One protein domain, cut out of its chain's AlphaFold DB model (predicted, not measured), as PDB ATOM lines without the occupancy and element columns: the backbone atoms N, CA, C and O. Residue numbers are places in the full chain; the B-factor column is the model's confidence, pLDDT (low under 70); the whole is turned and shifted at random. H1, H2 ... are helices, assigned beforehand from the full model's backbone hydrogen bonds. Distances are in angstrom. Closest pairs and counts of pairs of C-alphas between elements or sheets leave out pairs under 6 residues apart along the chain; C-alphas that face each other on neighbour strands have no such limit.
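Overview. This is residues 92 to 135 and 149 to 227 of the 230 residues of an uncharacterized protein of Chloroflexi bacterium HGW-Chloroflexi-5 (UniProt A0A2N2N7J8). One long straight helix, H6, runs along one side, and the helical hairpin of H4 and H5 crosses it through H5. Two short helices, H2 and H3, bridge H6 and the hairpin, little H1 packs on H5, and the loop of residues 118 to 135 reaches the end of the length away from Ala 227. The printed part has 123 residues with six named helices, H1 to H6 in chain order, and no named strand; the class is all helix. It is compact by its radius of gyration of the C-alphas, 15.4 A, yet elongated, spanning 56 by 33 by 22 A.

Along the chain. H6, residues 198 to 227, measures 45.2 A from C-alpha 198 at (314.013, 408.436, 257.960) to C-alpha 227 at (312.181, 434.788, 221.340). H5 is residues 170 to 189, 28.8 A, and H4 residues 154 to 164, 15.5 A. H3 is residues 110 to 117, H2 residues 100 to 107, and H1 residues 94 to 97, from C-alpha 94 at (301.820, 430.014, 238.611).

Arrangement. H5 is the hub, touching H1, H2, H4 and H6. H5 and H6 only just touch, with 3 pairs of C-alphas within 8 A, closest at Leu 181 and Ala 207, 6.7 A, at a steep tilt of 50 degrees, opposite ways. H4 and H5 form a hairpin at a shallow tilt of 22 degrees; the C-alphas of Tyr 156 and His 176 are closest, 5.1 A. Residues 210 to 217 of H6 touch H2, closest at C-alphas 217 and 102, 6.3 A, at a shallow tilt of 11 degrees, opposite ways. H3 touches H4, closest at C-alphas 116 and 157, 4.5 A. H4 and H6 are apart. Every O i to N i+4 pair is within hydrogen-bond range in H2 and H4, against 3 of 4 in H3, 15 of 16 in H5 and 22 of 26 in H6; H1 is too short for such a pair.

Size, cuts and confidence. The C-alphas farthest apart, of Leu 124 and Ala 227, are 57.6 A apart. Residues 136 to 148 are not printed, and C-alphas 135 and 149 are 14.9 A apart across the cut. Of the links printed whole, none is long. Confidence is under 70 in 50 residues, among them 119 to 135.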
ATOM      1  N   GLY A  92     297.888 428.272 243.059       49.47
ATOM      2  CA  GLY A  92     297.158 427.919 241.832       49.47
ATOM      3  C   GLY A  92     297.502 428.766 240.596       49.47
ATOM      4  O   GLY A  92     297.265 428.322 239.476       49.47
ATOM      5  N   CYS A  93     298.055 429.971 240.771       54.47
ATOM      6  CA  CYS A  93     298.224 430.933 239.680       54.47
ATOM      7  C   CYS A  93     299.432 430.635 238.780       54.47
ATOM      8  O   CYS A  93     299.326 430.770 237.564       54.47
ATOM      9  N   ILE A  94     300.557 430.191 239.352       57.94
ATOM     10  CA  ILE A  94     301.820 430.014 238.611       57.94
ATOM     11  C   ILE A  94     301.743 428.930 237.530       57.94
ATOM     12  O   ILE A  94     302.394 429.014 236.496       57.94
ATOM     13  N   VAL A  95     300.904 427.921 237.742       59.81
ATOM     14  CA  VAL A  95     300.762 426.790 236.825       59.81
ATOM     15  C   VAL A  95     300.266 427.214 235.443       59.81
ATOM     16  O   VAL A  95     300.613 426.576 234.457       59.81
ATOM     17  N   ARG A  96     299.529 428.325 235.349       64.31
ATOM     18  CA  ARG A  96     299.068 428.880 234.067       64.31
ATOM     19  C   ARG A  96     300.209 429.311 233.142       64.31
ATOM     20  O   ARG A  96     299.969 429.459 231.951       64.31
ATOM     21  N   TYR A  97     301.414 429.500 233.680       66.06
ATOM     22  CA  TYR A  97     302.616 429.786 232.899       66.06
ATOM     23  C   TYR A  97     303.363 428.543 232.437       66.06
ATOM     24  O   TYR A  97     304.155 428.652 231.513       66.06
ATOM     25  N   LEU A  98     303.135 427.368 233.028       76.06
ATOM     26  CA  LEU A  98     303.760 426.145 232.538       76.06
ATOM     27  C   LEU A  98     302.992 425.652 231.294       76.06
ATOM     28  O   LEU A  98     301.796 425.373 231.396       76.06
ATOM     29  N   PRO A  99     303.644 425.501 230.124       82.00
ATOM     30  CA  PRO A  99     303.025 424.934 228.937       82.00
ATOM     31  C   PRO A  99     302.508 423.534 229.248       82.00
ATOM     32  O   PRO A  99     303.168 422.781 229.968       82.00
ATOM     33  N   THR A 100     301.382 423.146 228.651       83.56
ATOM     34  CA  THR A 100     300.748 421.842 228.899       83.56
ATOM     35  C   THR A 100     301.736 420.681 228.764       83.56
ATOM     36  O   THR A 100     301.789 419.837 229.649       83.56
ATOM     37  N   ALA A 101     302.619 420.707 227.759       85.12
ATOM     38  CA  ALA A 101     303.668 419.700 227.568       85.12
ATOM     39  C   ALA A 101     304.693 419.619 228.725       85.12
ATOM     40  O   ALA A 101     305.237 418.552 229.009       85.12
ATOM     41  N   ILE A 102     304.969 420.730 229.421       88.12
ATOM     42  CA  ILE A 102     305.811 420.738 230.627       88.12
ATOM     43  C   ILE A 102     305.025 420.187 231.821       88.12
ATOM     44  O   ILE A 102     305.556 419.352 232.550       88.12
ATOM     45  N   CYS A 103     303.759 420.577 231.986       88.75
ATOM     46  CA  CYS A 103     302.871 420.011 233.007       88.75
ATOM     47  C   CYS A 103     302.743 418.485 232.859       88.75
ATOM     48  O   CYS A 103     302.932 417.758 233.833       88.75
ATOM     49  N   GLU A 104     302.508 418.002 231.635       90.00
ATOM     50  CA  GLU A 104     302.432 416.583 231.258       90.00
ATOM     51  C   GLU A 104     303.742 415.838 231.526       90.00
ATOM     52  O   GLU A 104     303.722 414.732 232.069       90.00
ATOM     53  N   ARG A 105     304.893 416.442 231.203       92.31
ATOM     54  CA  ARG A 105     306.209 415.867 231.518       92.31
ATOM     55  C   ARG A 105     306.399 415.697 233.025       92.31
ATOM     56  O   ARG A 105     306.845 414.640 233.463       92.31
ATOM     57  N   ILE A 106     306.046 416.712 233.816       91.19
ATOM     58  CA  ILE A 106     306.235 416.685 235.270       91.19
ATOM     59  C   ILE A 106     305.267 415.695 235.933       91.19
ATOM     60  O   ILE A 106     305.697 414.904 236.768       91.19
ATOM     61  N   ILE A 107     303.979 415.681 235.572       89.94
ATOM     62  CA  ILE A 107     302.977 414.811 236.220       89.94
ATOM     63  C   ILE A 107     303.170 413.314 235.897       89.94
ATOM     64  O   ILE A 107     302.806 412.460 236.707       89.94
ATOM     65  N   ASN A 108     303.787 412.992 234.754       91.56
ATOM     66  CA  ASN A 108     304.135 411.619 234.363       91.56
ATOM     67  C   ASN A 108     305.530 411.167 234.841       91.56
ATOM     68  O   ASN A 108     305.897 409.997 234.668       91.56
ATOM     69  N   SER A 109     306.300 412.067 235.461       92.56
ATOM     70  CA  SER A 109     307.630 411.780 236.002       92.56
ATOM     71  C   SER A 109     307.606 410.673 237.070       92.56
ATOM     72  O   SER A 109     306.574 410.382 237.687       92.56
ATOM     73  N   ASN A 110     308.751 410.024 237.301       90.69
ATOM     74  CA  ASN A 110     308.860 408.995 238.342       90.69
ATOM     75  C   ASN A 110     308.681 409.607 239.740       90.69
ATOM     76  O   ASN A 110     308.136 408.965 240.633       90.69
ATOM     77  N   GLU A 111     309.098 410.859 239.904       90.00
ATOM     78  CA  GLU A 111     309.014 411.642 241.131       90.00
ATOM     79  C   GLU A 111     307.562 411.997 241.468       90.00
ATOM     80  O   GLU A 111     307.135 411.846 242.608       90.00
ATOM     81  N   ALA A 112     306.776 412.412 240.470       87.62
ATOM     82  CA  ALA A 112     305.337 412.610 240.611       87.62
ATOM     83  C   ALA A 112     304.643 411.288 240.978       87.62
ATOM     84  O   ALA A 112     303.961 411.197 242.001       87.62
ATOM     85  N   ARG A 113     304.908 410.224 240.204       88.06
ATOM     86  CA  ARG A 113     304.353 408.886 240.456       88.06
ATOM     87  C   ARG A 113     304.656 408.395 241.868       88.06
ATOM     88  O   ARG A 113     303.751 407.888 242.515       88.06
ATOM     89  N   TYR A 114     305.873 408.605 242.370       85.75
ATOM     90  CA  TYR A 114     306.256 408.244 243.734       85.75
ATOM     91  C   TYR A 114     305.286 408.805 244.777       85.75
ATOM     92  O   TYR A 114     304.816 408.051 245.619       85.75
ATOM     93  N   PHE A 115     304.915 410.084 244.712       82.50
ATOM     94  CA  PHE A 115     303.968 410.657 245.676       82.50
ATOM     95  C   PHE A 115     302.518 410.200 245.473       82.50
ATOM     96  O   PHE A 115     301.740 410.225 246.426       82.50
ATOM     97  N   ALA A 116     302.156 409.779 244.259       80.19
ATOM     98  CA  ALA A 116     300.822 409.275 243.947       80.19
ATOM     99  C   ALA A 116     300.645 407.805 244.366       80.19
ATOM    100  O   ALA A 116     299.590 407.424 244.865       80.19
ATOM    101  N   THR A 117     301.689 406.985 244.204       76.00
ATOM    102  CA  THR A 117     301.687 405.548 244.520       76.00
ATOM    103  C   THR A 117     302.336 405.220 245.860       76.00
ATOM    104  O   THR A 117     302.319 404.059 246.270       76.00
ATOM    105  N   ARG A 118     302.926 406.196 246.567       70.12
ATOM    106  CA  ARG A 118     303.351 406.013 247.958       70.12
ATOM    107  C   ARG A 118     302.099 405.812 248.789       70.12
ATOM    108  O   ARG A 118     301.459 406.780 249.203       70.12
ATOM    109  N   HIS A 119     301.802 404.538 249.040       54.28
ATOM    110  CA  HIS A 119     300.868 404.112 250.063       54.28
ATOM    111  C   HIS A 119     301.092 404.985 251.298       54.28
ATOM    112  O   HIS A 119     302.171 404.970 251.907       54.28
ATOM    113  N   SER A 120     300.065 405.734 251.692       48.22
ATOM    114  CA  SER A 120     299.904 405.965 253.114       48.22
ATOM    115  C   SER A 120     299.955 404.562 253.761       48.22
ATOM    116  O   SER A 120     299.308 403.656 253.255       48.22
ATOM    117  N   TYR A 121     300.886 404.362 254.714       37.19
ATOM    118  CA  TYR A 121     300.634 403.786 256.049       37.19
ATOM    119  C   TYR A 121     299.923 402.359 256.078       37.19
ATOM    120  O   TYR A 121     298.966 402.132 255.364       37.19
ATOM    121  N   SER A 122     300.309 401.345 256.883       36.31
ATOM    122  CA  SER A 122     299.780 399.942 256.764       36.31
ATOM    123  C   SER A 122     299.211 399.271 258.053       36.31
ATOM    124  O   SER A 122     299.934 399.197 259.044       36.31
ATOM    125  N   PRO A 123     297.982 398.688 258.053       34.91
ATOM    126  CA  PRO A 123     297.241 398.369 259.291       34.91
ATOM    127  C   PRO A 123     297.622 397.044 259.951       34.91
ATOM    128  O   PRO A 123     298.241 397.002 261.013       34.91
ATOM    129  N   LEU A 124     297.252 395.937 259.299       38.84
ATOM    130  CA  LEU A 124     297.365 394.554 259.783       38.84
ATOM    131  C   LEU A 124     298.822 394.115 260.040       38.84
ATOM    132  O   LEU A 124     299.067 392.996 260.479       38.84
ATOM    133  N   SER A 125     299.784 394.988 259.739       40.28
ATOM    134  CA  SER A 125     301.226 394.784 259.821       40.28
ATOM    135  C   SER A 125     301.903 395.560 260.961       40.28
ATOM    136  O   SER A 125     303.105 395.405 261.159       40.28
ATOM    137  N   GLY A 126     301.178 396.420 261.694       33.09
ATOM    138  CA  GLY A 126     301.760 397.292 262.729       33.09
ATOM    139  C   GLY A 126     302.700 398.377 262.182       33.09
ATOM    140  O   GLY A 126     303.341 399.095 262.949       33.09
ATOM    141  N   SER A 127     302.763 398.523 260.858       39.50
ATOM    142  CA  SER A 127     303.531 399.536 260.148       39.50
ATOM    143  C   SER A 127     302.551 400.555 259.539       39.50
ATOM    144  O   SER A 127     302.597 400.814 258.339       39.50
ATOM    145  N   TRP A 128     301.700 401.129 260.421       37.50
ATOM    146  CA  TRP A 128     300.782 402.301 260.328       37.50
ATOM    147  C   TRP A 128     299.261 402.136 259.968       37.50
ATOM    148  O   TRP A 128     298.608 401.397 260.692       37.50
ATOM    149  N   ASP A 129     298.663 402.862 258.986       35.56
ATOM    150  CA  ASP A 129     297.183 402.979 258.687       35.56
ATOM    151  C   ASP A 129     296.763 403.968 257.544       35.56
ATOM    152  O   ASP A 129     296.478 405.134 257.811       35.56
ATOM    153  N   ALA A 130     296.813 403.562 256.256       36.81
ATOM    154  CA  ALA A 130     296.512 404.359 255.055       36.81
ATOM    155  C   ALA A 130     295.198 405.121 255.164       36.81
ATOM    156  O   ALA A 130     295.078 406.239 254.652       36.81
ATOM    157  N   ALA A 131     294.240 404.458 255.816       32.28
ATOM    158  CA  ALA A 131     292.860 404.856 256.006       32.28
ATOM    159  C   ALA A 131     292.681 406.177 256.772       32.28
ATOM    160  O   ALA A 131     291.589 406.737 256.762       32.28
ATOM    161  N   ASP A 132     293.737 406.688 257.409       36.12
ATOM    162  CA  ASP A 132     293.658 407.773 258.392       36.12
ATOM    163  C   ASP A 132     294.000 409.171 257.824       36.12
ATOM    164  O   ASP A 132     293.981 410.188 258.526       36.12
ATOM    165  N   CYS A 133     294.303 409.247 256.524       36.28
ATOM    166  CA  CYS A 133     294.379 410.514 255.801       36.28
ATOM    167  C   CYS A 133     292.976 410.897 255.296       36.28
ATOM    168  O   CYS A 133     292.471 410.326 254.335       36.28
ATOM    169  N   GLY A 134     292.336 411.866 255.952       30.58
ATOM    170  CA  GLY A 134     290.981 412.308 255.610       30.58
ATOM    171  C   GLY A 134     290.857 413.031 254.258       30.58
ATOM    172  O   GLY A 134     291.800 413.644 253.752       30.58
ATOM    173  N   ILE A 135     289.644 412.977 253.702       30.95
ATOM    174  CA  ILE A 135     289.203 413.687 252.489       30.95
ATOM    175  C   ILE A 135     289.231 415.218 252.704       30.95
ATOM    176  O   ILE A 135     289.066 415.705 253.819       30.95
ATOM    177  N   ASN A 149     300.619 414.142 260.872       39.34
ATOM    178  CA  ASN A 149     301.749 413.250 260.594       39.34
ATOM    179  C   ASN A 149     302.148 413.153 259.110       39.34
ATOM    180  O   ASN A 149     303.345 413.120 258.808       39.34
ATOM    181  N   ALA A 150     301.206 413.215 258.164       49.12
ATOM    182  CA  ALA A 150     301.533 413.164 256.735       49.12
ATOM    183  C   ALA A 150     302.359 414.395 256.294       49.12
ATOM    184  O   ALA A 150     302.072 415.530 256.681       49.12
ATOM    185  N   LEU A 151     303.428 414.188 255.515       45.03
ATOM    186  CA  LEU A 151     304.237 415.291 254.959       45.03
ATOM    187  C   LEU A 151     303.640 415.905 253.684       45.03
ATOM    188  O   LEU A 151     304.028 417.005 253.295       45.03
ATOM    189  N   TYR A 152     302.716 415.190 253.051       52.06
ATOM    190  CA  TYR A 152     302.069 415.503 251.784       52.06
ATOM    191  C   TYR A 152     300.583 415.107 251.866       52.06
ATOM    192  O   TYR A 152     300.184 414.423 252.806       52.06
ATOM    193  N   THR A 153     299.744 415.560 250.929       58.03
ATOM    194  CA  THR A 153     298.280 415.400 251.016       58.03
ATOM    195  C   THR A 153     297.741 414.338 250.051       58.03
ATOM    196  O   THR A 153     298.160 414.279 248.895       58.03
ATOM    197  N   LEU A 154     296.728 413.562 250.475       59.38
ATOM    198  CA  LEU A 154     295.955 412.674 249.576       59.38
ATOM    199  C   LEU A 154     295.324 413.414 248.397       59.38
ATOM    200  O   LEU A 154     295.055 412.823 247.352       59.38
ATOM    201  N   GLY A 155     295.108 414.718 248.553       63.84
ATOM    202  CA  GLY A 155     294.629 415.573 247.487       63.84
ATOM    203  C   GLY A 155     295.475 415.502 246.220       63.84
ATOM    204  O   GLY A 155     294.938 415.699 245.132       63.84
ATOM    205  N   TYR A 156     296.769 415.194 246.339       73.00
ATOM    206  CA  TYR A 156     297.612 414.917 245.186       73.00
ATOM    207  C   TYR A 156     297.294 413.568 244.522       73.00
ATOM    208  O   TYR A 156     297.105 413.534 243.310       73.00
ATOM    209  N   VAL A 157     297.150 412.492 245.303       75.88
ATOM    210  CA  VAL A 157     296.822 411.140 244.807       75.88
ATOM    211  C   VAL A 157     295.531 411.152 243.981       75.88
ATOM    212  O   VAL A 157     295.504 410.631 242.870       75.88
ATOM    213  N   HIS A 158     294.481 411.813 244.483       73.88
ATOM    214  CA  HIS A 158     293.219 411.958 243.753       73.88
ATOM    215  C   HIS A 158     293.412 412.690 242.419       73.88
ATOM    216  O   HIS A 158     292.977 412.205 241.383       73.88
ATOM    217  N   ALA A 159     294.082 413.848 242.417       74.94
ATOM    218  CA  ALA A 159     294.311 414.605 241.185       74.94
ATOM    219  C   ALA A 159     295.188 413.843 240.177       74.94
ATOM    220  O   ALA A 159     294.956 413.940 238.977       74.94
ATOM    221  N   TRP A 160     296.161 413.056 240.643       83.94
ATOM    222  CA  TRP A 160     296.949 412.198 239.763       83.94
ATOM    223  C   TRP A 160     296.089 411.093 239.132       83.94
ATOM    224  O   TRP A 160     296.140 410.927 237.918       83.94
ATOM    225  N   ASN A 161     295.238 410.408 239.906       81.50
ATOM    226  CA  ASN A 161     294.316 409.395 239.374       81.50
ATOM    227  C   ASN A 161     293.336 409.983 238.342       81.50
ATOM    228  O   ASN A 161     293.200 409.432 237.254       81.50
ATOM    229  N   GLU A 162     292.708 411.123 238.644       79.62
ATOM    230  CA  GLU A 162     291.794 411.805 237.714       79.62
ATOM    231  C   GLU A 162     292.503 412.273 236.434       79.62
ATOM    232  O   GLU A 162     291.910 412.269 235.356       79.62
ATOM    233  N   PHE A 163     293.784 412.646 236.522       85.31
ATOM    234  CA  PHE A 163     294.599 412.968 235.351       85.31
ATOM    235  C   PHE A 163     294.907 411.720 234.510       85.31
ATOM    236  O   PHE A 163     294.727 411.749 233.296       85.31
ATOM    237  N   GLN A 164     295.305 410.606 235.137       88.44
ATOM    238  CA  GLN A 164     295.547 409.337 234.432       88.44
ATOM    239  C   GLN A 164     294.264 408.772 233.791       88.44
ATOM    240  O   GLN A 164     294.333 408.124 232.750       88.44
ATOM    241  N   ALA A 165     293.092 409.053 234.370       85.50
ATOM    242  CA  ALA A 165     291.784 408.733 233.795       85.50
ATOM    243  C   ALA A 165     291.336 409.702 232.676       85.50
ATOM    244  O   ALA A 165     290.317 409.464 232.029       85.50
ATOM    245  N   GLY A 166     292.067 410.798 232.438       87.25
ATOM    246  CA  GLY A 166     291.710 411.828 231.457       87.25
ATOM    247  C   GLY A 166     290.544 412.733 231.875       87.25
ATOM    248  O   GLY A 166     290.000 413.450 231.038       87.25
ATOM    249  N   HIS A 167     290.144 412.717 233.151       83.94
ATOM    250  CA  HIS A 167     289.045 413.532 233.680       83.94
ATOM    251  C   HIS A 167     289.456 414.984 233.967       83.94
ATOM    252  O   HIS A 167     288.611 415.880 233.944       83.94
ATOM    253  N   ILE A 168     290.743 415.231 234.247       80.88
ATOM    254  CA  ILE A 168     291.295 416.579 234.443       80.88
ATOM    255  C   ILE A 168     292.530 416.817 233.573       80.88
ATOM    256  O   ILE A 168     293.299 415.903 233.281       80.88
ATOM    257  N   HIS A 169     292.749 418.076 233.201       84.06
ATOM    258  CA  HIS A 169     293.921 418.505 232.443       84.06
ATOM    259  C   HIS A 169     295.201 418.548 233.304       84.06
ATOM    260  O   HIS A 169     295.160 418.629 234.537       84.06
ATOM    261  N   ALA A 170     296.362 418.515 232.640       84.81
ATOM    262  CA  ALA A 170     297.675 418.489 233.289       84.81
ATOM    263  C   ALA A 170     297.959 419.727 234.162       84.81
ATOM    264  O   ALA A 170     298.664 419.618 235.166       84.81
ATOM    265  N   ASP A 171     297.396 420.889 233.816       78.44
ATOM    266  CA  ASP A 171     297.471 422.125 234.602       78.44
ATOM    267  C   ASP A 171     296.683 422.011 235.926       78.44
ATOM    268  O   ASP A 171     297.117 422.489 236.972       78.44
ATOM    269  N   VAL A 172     295.552 421.309 235.949       77.56
ATOM    270  CA  VAL A 172     294.840 421.030 237.205       77.56
ATOM    271  C   VAL A 172     295.656 420.058 238.067       77.56
ATOM    272  O   VAL A 172     295.820 420.273 239.270       77.56
ATOM    273  N   ALA A 173     296.245 419.028 237.455       79.94
ATOM    274  CA  ALA A 173     297.037 418.020 238.158       79.94
ATOM    275  C   ALA A 173     298.326 418.592 238.787       79.94
ATOM    276  O   ALA A 173     298.629 418.333 239.956       79.94
ATOM    277  N   ILE A 174     299.073 419.425 238.056       84.38
ATOM    278  CA  ILE A 174     300.319 420.029 238.556       84.38
ATOM    279  C   ILE A 174     300.066 421.085 239.652       84.38
ATOM    280  O   ILE A 174     300.897 421.228 240.549       84.38
ATOM    281  N   GLN A 175     298.897 421.745 239.709       80.69
ATOM    282  CA  GLN A 175     298.534 422.568 240.882       80.69
ATOM    283  C   GLN A 175     298.551 421.747 242.176       80.69
ATOM    284  O   GLN A 175     298.948 422.249 243.230       80.69
ATOM    285  N   HIS A 176     298.156 420.473 242.112       80.56
ATOM    286  CA  HIS A 176     298.204 419.584 243.266       80.56
ATOM    287  C   HIS A 176     299.642 419.152 243.603       80.56
ATOM    288  O   HIS A 176     299.957 419.059 244.789       80.56
ATOM    289  N   VAL A 177     300.545 419.024 242.618       84.75
ATOM    290  CA  VAL A 177     301.997 418.869 242.862       84.75
ATOM    291  C   VAL A 177     302.567 420.081 243.605       84.75
ATOM    292  O   VAL A 177     303.234 419.915 244.624       84.75
ATOM    293  N   VAL A 178     302.288 421.312 243.167       83.38
ATOM    294  CA  VAL A 178     302.847 422.502 243.839       83.38
ATOM    295  C   VAL A 178     302.269 422.665 245.257       83.38
ATOM    296  O   VAL A 178     303.013 422.957 246.193       83.38
ATOM    297  N   ARG A 179     300.974 422.374 245.474       77.50
ATOM    298  CA  ARG A 179     300.359 422.314 246.824       77.50
ATOM    299  C   ARG A 179     300.999 421.253 247.724       77.50
ATOM    300  O   ARG A 179     301.137 421.459 248.932       77.50
ATOM    301  N   MET A 180     301.385 420.119 247.149       83.38
ATOM    302  CA  MET A 180     302.079 419.044 247.848       83.38
ATOM    303  C   MET A 180     303.484 419.486 248.284       83.38
ATOM    304  O   MET A 180     303.818 419.372 249.463       83.38
ATOM    305  N   LEU A 181     304.268 420.079 247.376       85.44
ATOM    306  CA  LEU A 181     305.593 420.640 247.673       85.44
ATOM    307  C   LEU A 181     305.517 421.762 248.731       85.44
ATOM    308  O   LEU A 181     306.330 421.794 249.656       85.44
ATOM    309  N   TYR A 182     304.488 422.617 248.671       80.38
ATOM    310  CA  TYR A 182     304.209 423.629 249.698       80.38
ATOM    311  C   TYR A 182     303.938 423.003 251.077       80.38
ATOM    312  O   TYR A 182     304.462 423.462 252.092       80.38
ATOM    313  N   THR A 183     303.164 421.914 251.118       74.69
ATOM    314  CA  THR A 183     302.847 421.189 252.359       74.69
ATOM    315  C   THR A 183     304.100 420.555 252.969       74.69
ATOM    316  O   THR A 183     304.285 420.619 254.187       74.69
ATOM    317  N   ILE A 184     305.006 420.025 252.140       77.56
ATOM    318  CA  ILE A 184     306.329 419.559 252.580       77.56
ATOM    319  C   ILE A 184     307.094 420.734 253.205       77.56
ATOM    320  O   ILE A 184     307.470 420.653 254.373       77.56
ATOM    321  N   ARG A 185     307.232 421.872 252.506       79.75
ATOM    322  CA  ARG A 185     307.915 423.067 253.038       79.75
ATOM    323  C   ARG A 185     307.339 423.543 254.375       79.75
ATOM    324  O   ARG A 185     308.102 423.840 255.293       79.75
ATOM    325  N   CYS A 186     306.020 423.626 254.517       72.50
ATOM    326  CA  CYS A 186     305.401 424.106 255.755       72.50
ATOM    327  C   CYS A 186     305.612 423.138 256.923       72.50
ATOM    328  O   CYS A 186     305.917 423.576 258.030       72.50
ATOM    329  N   ASN A 187     305.553 421.832 256.669       68.38
ATOM    330  CA  ASN A 187     305.896 420.820 257.664       68.38
ATOM    331  C   ASN A 187     307.364 420.896 258.123       68.38
ATOM    332  O   ASN A 187     307.637 420.722 259.308       68.38
ATOM    333  N   LEU A 188     308.286 421.156 257.191       68.50
ATOM    334  CA  LEU A 188     309.722 421.274 257.454       68.50
ATOM    335  C   LEU A 188     310.083 422.522 258.274       68.50
ATOM    336  O   LEU A 188     310.895 422.433 259.189       68.50
ATOM    337  N   VAL A 189     309.492 423.677 257.948       66.69
ATOM    338  CA  VAL A 189     309.844 424.967 258.575       66.69
ATOM    339  C   VAL A 189     309.031 425.246 259.844       66.69
ATOM    340  O   VAL A 189     309.571 425.793 260.800       66.69
ATOM    341  N   HIS A 190     307.749 424.864 259.868       63.44
ATOM    342  CA  HIS A 190     306.800 425.248 260.927       63.44
ATOM    343  C   HIS A 190     306.154 424.058 261.649       63.44
ATOM    344  O   HIS A 190     305.733 424.192 262.792       63.44
ATOM    345  N   GLY A 191     306.072 422.889 261.007       58.31
ATOM    346  CA  GLY A 191     305.357 421.715 261.530       58.31
ATOM    347  C   GLY A 191     306.101 420.888 262.584       58.31
ATOM    348  O   GLY A 191     305.670 419.778 262.881       58.31
ATOM    349  N   GLY A 192     307.241 421.362 263.099       54.50
ATOM    350  CA  GLY A 192     308.037 420.668 264.124       54.50
ATOM    351  C   GLY A 192     308.677 419.339 263.684       54.50
ATOM    352  O   GLY A 192     309.296 418.658 264.500       54.50
ATOM    353  N   LYS A 193     308.553 418.950 262.407       61.56
ATOM    354  CA  LYS A 193     309.072 417.676 261.893       61.56
ATOM    355  C   LYS A 193     310.573 417.756 261.655       61.56
ATOM    356  O   LYS A 193     311.053 418.547 260.847       61.56
ATOM    357  N   THR A 194     311.328 416.889 262.322       57.97
ATOM    358  CA  THR A 194     312.785 416.879 262.195       57.97
ATOM    359  C   THR A 194     313.240 416.171 260.917       57.97
ATOM    360  O   THR A 194     312.724 415.123 260.517       57.97
ATOM    361  N   HIS A 195     314.297 416.699 260.302       59.00
ATOM    362  CA  HIS A 195     315.020 416.071 259.188       59.00
ATOM    363  C   HIS A 195     315.747 414.765 259.592       59.00
ATOM    364  O   HIS A 195     316.264 414.033 258.746       59.00
ATOM    365  N   SER A 196     315.819 414.459 260.892       57.81
ATOM    366  CA  SER A 196     316.461 413.257 261.433       57.81
ATOM    367  C   SER A 196     315.594 411.993 261.336       57.81
ATOM    368  O   SER A 196     316.132 410.887 261.430       57.81
ATOM    369  N   GLN A 197     314.293 412.110 261.061       61.81
ATOM    370  CA  GLN A 197     313.416 410.959 260.815       61.81
ATOM    371  C   GLN A 197     313.603 410.412 259.387       61.81
ATOM    372  O   GLN A 197     313.620 411.169 258.416       61.81
ATOM    373  N   ALA A 198     313.725 409.087 259.246       58.72
ATOM    374  CA  ALA A 198     314.013 408.436 257.960       58.72
ATOM    375  C   ALA A 198     312.929 408.700 256.898       58.72
ATOM    376  O   ALA A 198     313.256 409.091 255.779       58.72
ATOM    377  N   ASN A 199     311.654 408.587 257.289       65.56
ATOM    378  CA  ASN A 199     310.489 408.904 256.457       65.56
ATOM    379  C   ASN A 199     310.543 410.343 255.904       65.56
ATOM    380  O   ASN A 199     310.241 410.579 254.737       65.56
ATOM    381  N   ASN A 200     310.999 411.300 256.719       69.12
ATOM    382  CA  ASN A 200     311.069 412.706 256.323       69.12
ATOM    383  C   ASN A 200     312.197 412.953 255.315       69.12
ATOM    384  O   ASN A 200     311.977 413.652 254.329       69.12
ATOM    385  N   ARG A 201     313.375 412.337 255.505       74.06
ATOM    386  CA  ARG A 201     314.457 412.389 254.502       74.06
ATOM    387  C   ARG A 201     314.013 411.829 253.159       74.06
ATOM    388  O   ARG A 201     314.303 412.415 252.128       74.06
ATOM    389  N   GLU A 202     313.310 410.702 253.179       80.06
ATOM    390  CA  GLU A 202     312.855 410.024 251.969       80.06
ATOM    391  C   GLU A 202     311.836 410.869 251.181       80.06
ATOM    392  O   GLU A 202     311.990 411.043 249.974       80.06
ATOM    393  N   VAL A 203     310.854 411.470 251.867       82.88
ATOM    394  CA  VAL A 203     309.919 412.433 251.258       82.88
ATOM    395  C   VAL A 203     310.666 413.617 250.646       82.88
ATOM    396  O   VAL A 203     310.437 413.951 249.488       82.88
ATOM    397  N   VAL A 204     311.576 414.243 251.396       85.75
ATOM    398  CA  VAL A 204     312.309 415.427 250.921       85.75
ATOM    399  C   VAL A 204     313.183 415.092 249.714       85.75
ATOM    400  O   VAL A 204     313.144 415.814 248.721       85.75
ATOM    401  N   ARG A 205     313.897 413.962 249.743       89.25
ATOM    402  CA  ARG A 205     314.754 413.516 248.637       89.25
ATOM    403  C   ARG A 205     313.995 413.324 247.328       89.25
ATOM    404  O   ARG A 205     314.514 413.694 246.283       89.25
ATOM    405  N   ASN A 206     312.775 412.791 247.378       89.50
ATOM    406  CA  ASN A 206     311.933 412.633 246.187       89.50
ATOM    407  C   ASN A 206     311.242 413.947 245.770       89.50
ATOM    408  O   ASN A 206     310.918 414.132 244.599       89.50
ATOM    409  N   ALA A 207     311.058 414.896 246.694       91.12
ATOM    410  CA  ALA A 207     310.491 416.213 246.397       91.12
ATOM    411  C   ALA A 207     311.474 417.149 245.667       91.12
ATOM    412  O   ALA A 207     311.047 417.970 244.859       91.12
ATOM    413  N   ILE A 208     312.781 417.020 245.923       94.81
ATOM    414  CA  ILE A 208     313.860 417.802 245.287       94.81
ATOM    415  C   ILE A 208     313.827 417.739 243.747       94.81
ATOM    416  O   ILE A 208     313.714 418.800 243.129       94.81
ATOM    417  N   PRO A 209     313.917 416.561 243.092       95.19
ATOM    418  CA  PRO A 209     313.910 416.481 241.633       95.19
ATOM    419  C   PRO A 209     312.575 416.938 241.032       95.19
ATOM    420  O   PRO A 209     312.574 417.530 239.956       95.19
ATOM    421  N   LEU A 210     311.452 416.755 241.735       92.94
ATOM    422  CA  LEU A 210     310.143 417.243 241.293       92.94
ATOM    423  C   LEU A 210     310.061 418.778 241.310       92.94
ATOM    424  O   LEU A 210     309.654 419.392 240.328       92.94
ATOM    425  N   LEU A 211     310.505 419.407 242.403       93.62
ATOM    426  CA  LEU A 211     310.582 420.864 242.536       93.62
ATOM    427  C   LEU A 211     311.564 421.473 241.523       93.62
ATOM    428  O   LEU A 211     311.280 422.523 240.950       93.62
ATOM    429  N   ARG A 212     312.680 420.789 241.247       93.94
ATOM    430  CA  ARG A 212     313.635 421.189 240.207       93.94
ATOM    431  C   ARG A 212     312.992 421.207 238.819       93.94
ATOM    432  O   ARG A 212     313.086 422.224 238.146       93.94
ATOM    433  N   GLN A 213     312.261 420.156 238.433       92.56
ATOM    434  CA  GLN A 213     311.555 420.117 237.143       92.56
ATOM    435  C   GLN A 213     310.518 421.248 236.991       92.56
ATOM    436  O   GLN A 213     310.329 421.751 235.883       92.56
ATOM    437  N   VAL A 214     309.861 421.662 238.084       89.94
ATOM    438  CA  VAL A 214     308.955 422.828 238.094       89.94
ATOM    439  C   VAL A 214     309.732 424.125 237.838       89.94
ATOM    440  O   VAL A 214     309.334 424.903 236.976       89.94
ATOM    441  N   ILE A 215     310.855 424.341 238.534       88.94
ATOM    442  CA  ILE A 215     311.723 425.521 238.364       88.94
ATOM    443  C   ILE A 215     312.291 425.598 236.942       88.94
ATOM    444  O   ILE A 215     312.163 426.631 236.288       88.94
ATOM    445  N   ASP A 216     312.846 424.495 236.434       88.38
ATOM    446  CA  ASP A 216     313.374 424.404 235.067       88.38
ATOM    447  C   ASP A 216     312.281 424.684 234.024       88.38
ATOM    448  O   ASP A 216     312.539 425.311 232.996       88.38
ATOM    449  N   GLY A 217     311.043 424.259 234.305       86.88
ATOM    450  CA  GLY A 217     309.865 424.585 233.507       86.88
ATOM    451  C   GLY A 217     309.641 426.091 233.383       86.88
ATOM    452  O   GLY A 217     309.583 426.598 232.265       86.88
ATOM    453  N   LEU A 218     309.595 426.800 234.513       82.25
ATOM    454  CA  LEU A 218     309.363 428.250 234.578       82.25
ATOM    455  C   LEU A 218     310.478 429.047 233.875       82.25
ATOM    456  O   LEU A 218     310.194 429.908 233.042       82.25
ATOM    457  N   ILE A 219     311.742 428.683 234.122       81.88
ATOM    458  CA  ILE A 219     312.912 429.285 233.458       81.88
ATOM    459  C   ILE A 219     312.883 429.028 231.940       81.88
ATOM    460  O   ILE A 219     313.317 429.868 231.149       81.88
ATOM    461  N   SER A 220     312.389 427.865 231.498       80.62
ATOM    462  CA  SER A 220     312.300 427.558 230.065       80.62
ATOM    463  C   SER A 220     311.237 428.387 229.341       80.62
ATOM    464  O   SER A 220     311.447 428.749 228.183       80.62
ATOM    465  N   THR A 221     310.142 428.742 230.020       70.81
ATOM    466  CA  THR A 221     309.109 429.616 229.452       70.81
ATOM    467  C   THR A 221     309.534 431.059 229.317       70.81
ATOM    468  O   THR A 221     309.246 431.664 228.286       70.81
ATOM    469  N   ASP A 222     310.264 431.581 230.298       65.31
ATOM    470  CA  ASP A 222     310.794 432.942 230.264       65.31
ATOM    471  C   ASP A 222     311.622 433.177 228.984       65.31
ATOM    472  O   ASP A 222     311.311 434.040 228.162       65.31
ATOM    473  N   LYS A 223     312.553 432.260 228.687       55.50
ATOM    474  CA  LYS A 223     313.357 432.274 227.448       55.50
ATOM    475  C   LYS A 223     312.540 432.218 226.154       55.50
ATOM    476  O   LYS A 223     313.016 432.700 225.129       55.50
ATOM    477  N   SER A 224     311.354 431.608 226.172       46.75
ATOM    478  CA  SER A 224     310.490 431.537 224.987       46.75
ATOM    479  C   SER A 224     309.691 432.821 224.747       46.75
ATOM    480  O   SER A 224     309.434 433.142 223.591       46.75
ATOM    481  N   ALA A 225     309.378 433.591 225.797       44.72
ATOM    482  CA  ALA A 225     308.703 434.883 225.669       44.72
ATOM    483  C   ALA A 225     309.596 435.935 224.984       44.72
ATOM    484  O   ALA A 225     309.126 436.694 224.138       44.72
ATOM    485  N   PHE A 226     310.905 435.921 225.264       36.12
ATOM    486  CA  PHE A 226     311.877 436.812 224.616       36.12
ATOM    487  C   PHE A 226     312.189 436.456 223.152       36.12
ATOM    488  O   PHE A 226     312.676 437.300 222.406       36.12
ATOM    489  N   ALA A 227     311.913 435.222 222.714       37.50
ATOM    490  CA  ALA A 227     312.181 434.788 221.340       37.50
ATOM    491  C   ALA A 227     311.111 435.245 220.325       37.50
ATOM    492  O   ALA A 227     311.309 435.069 219.126       37.50
TER     493      ALA A 227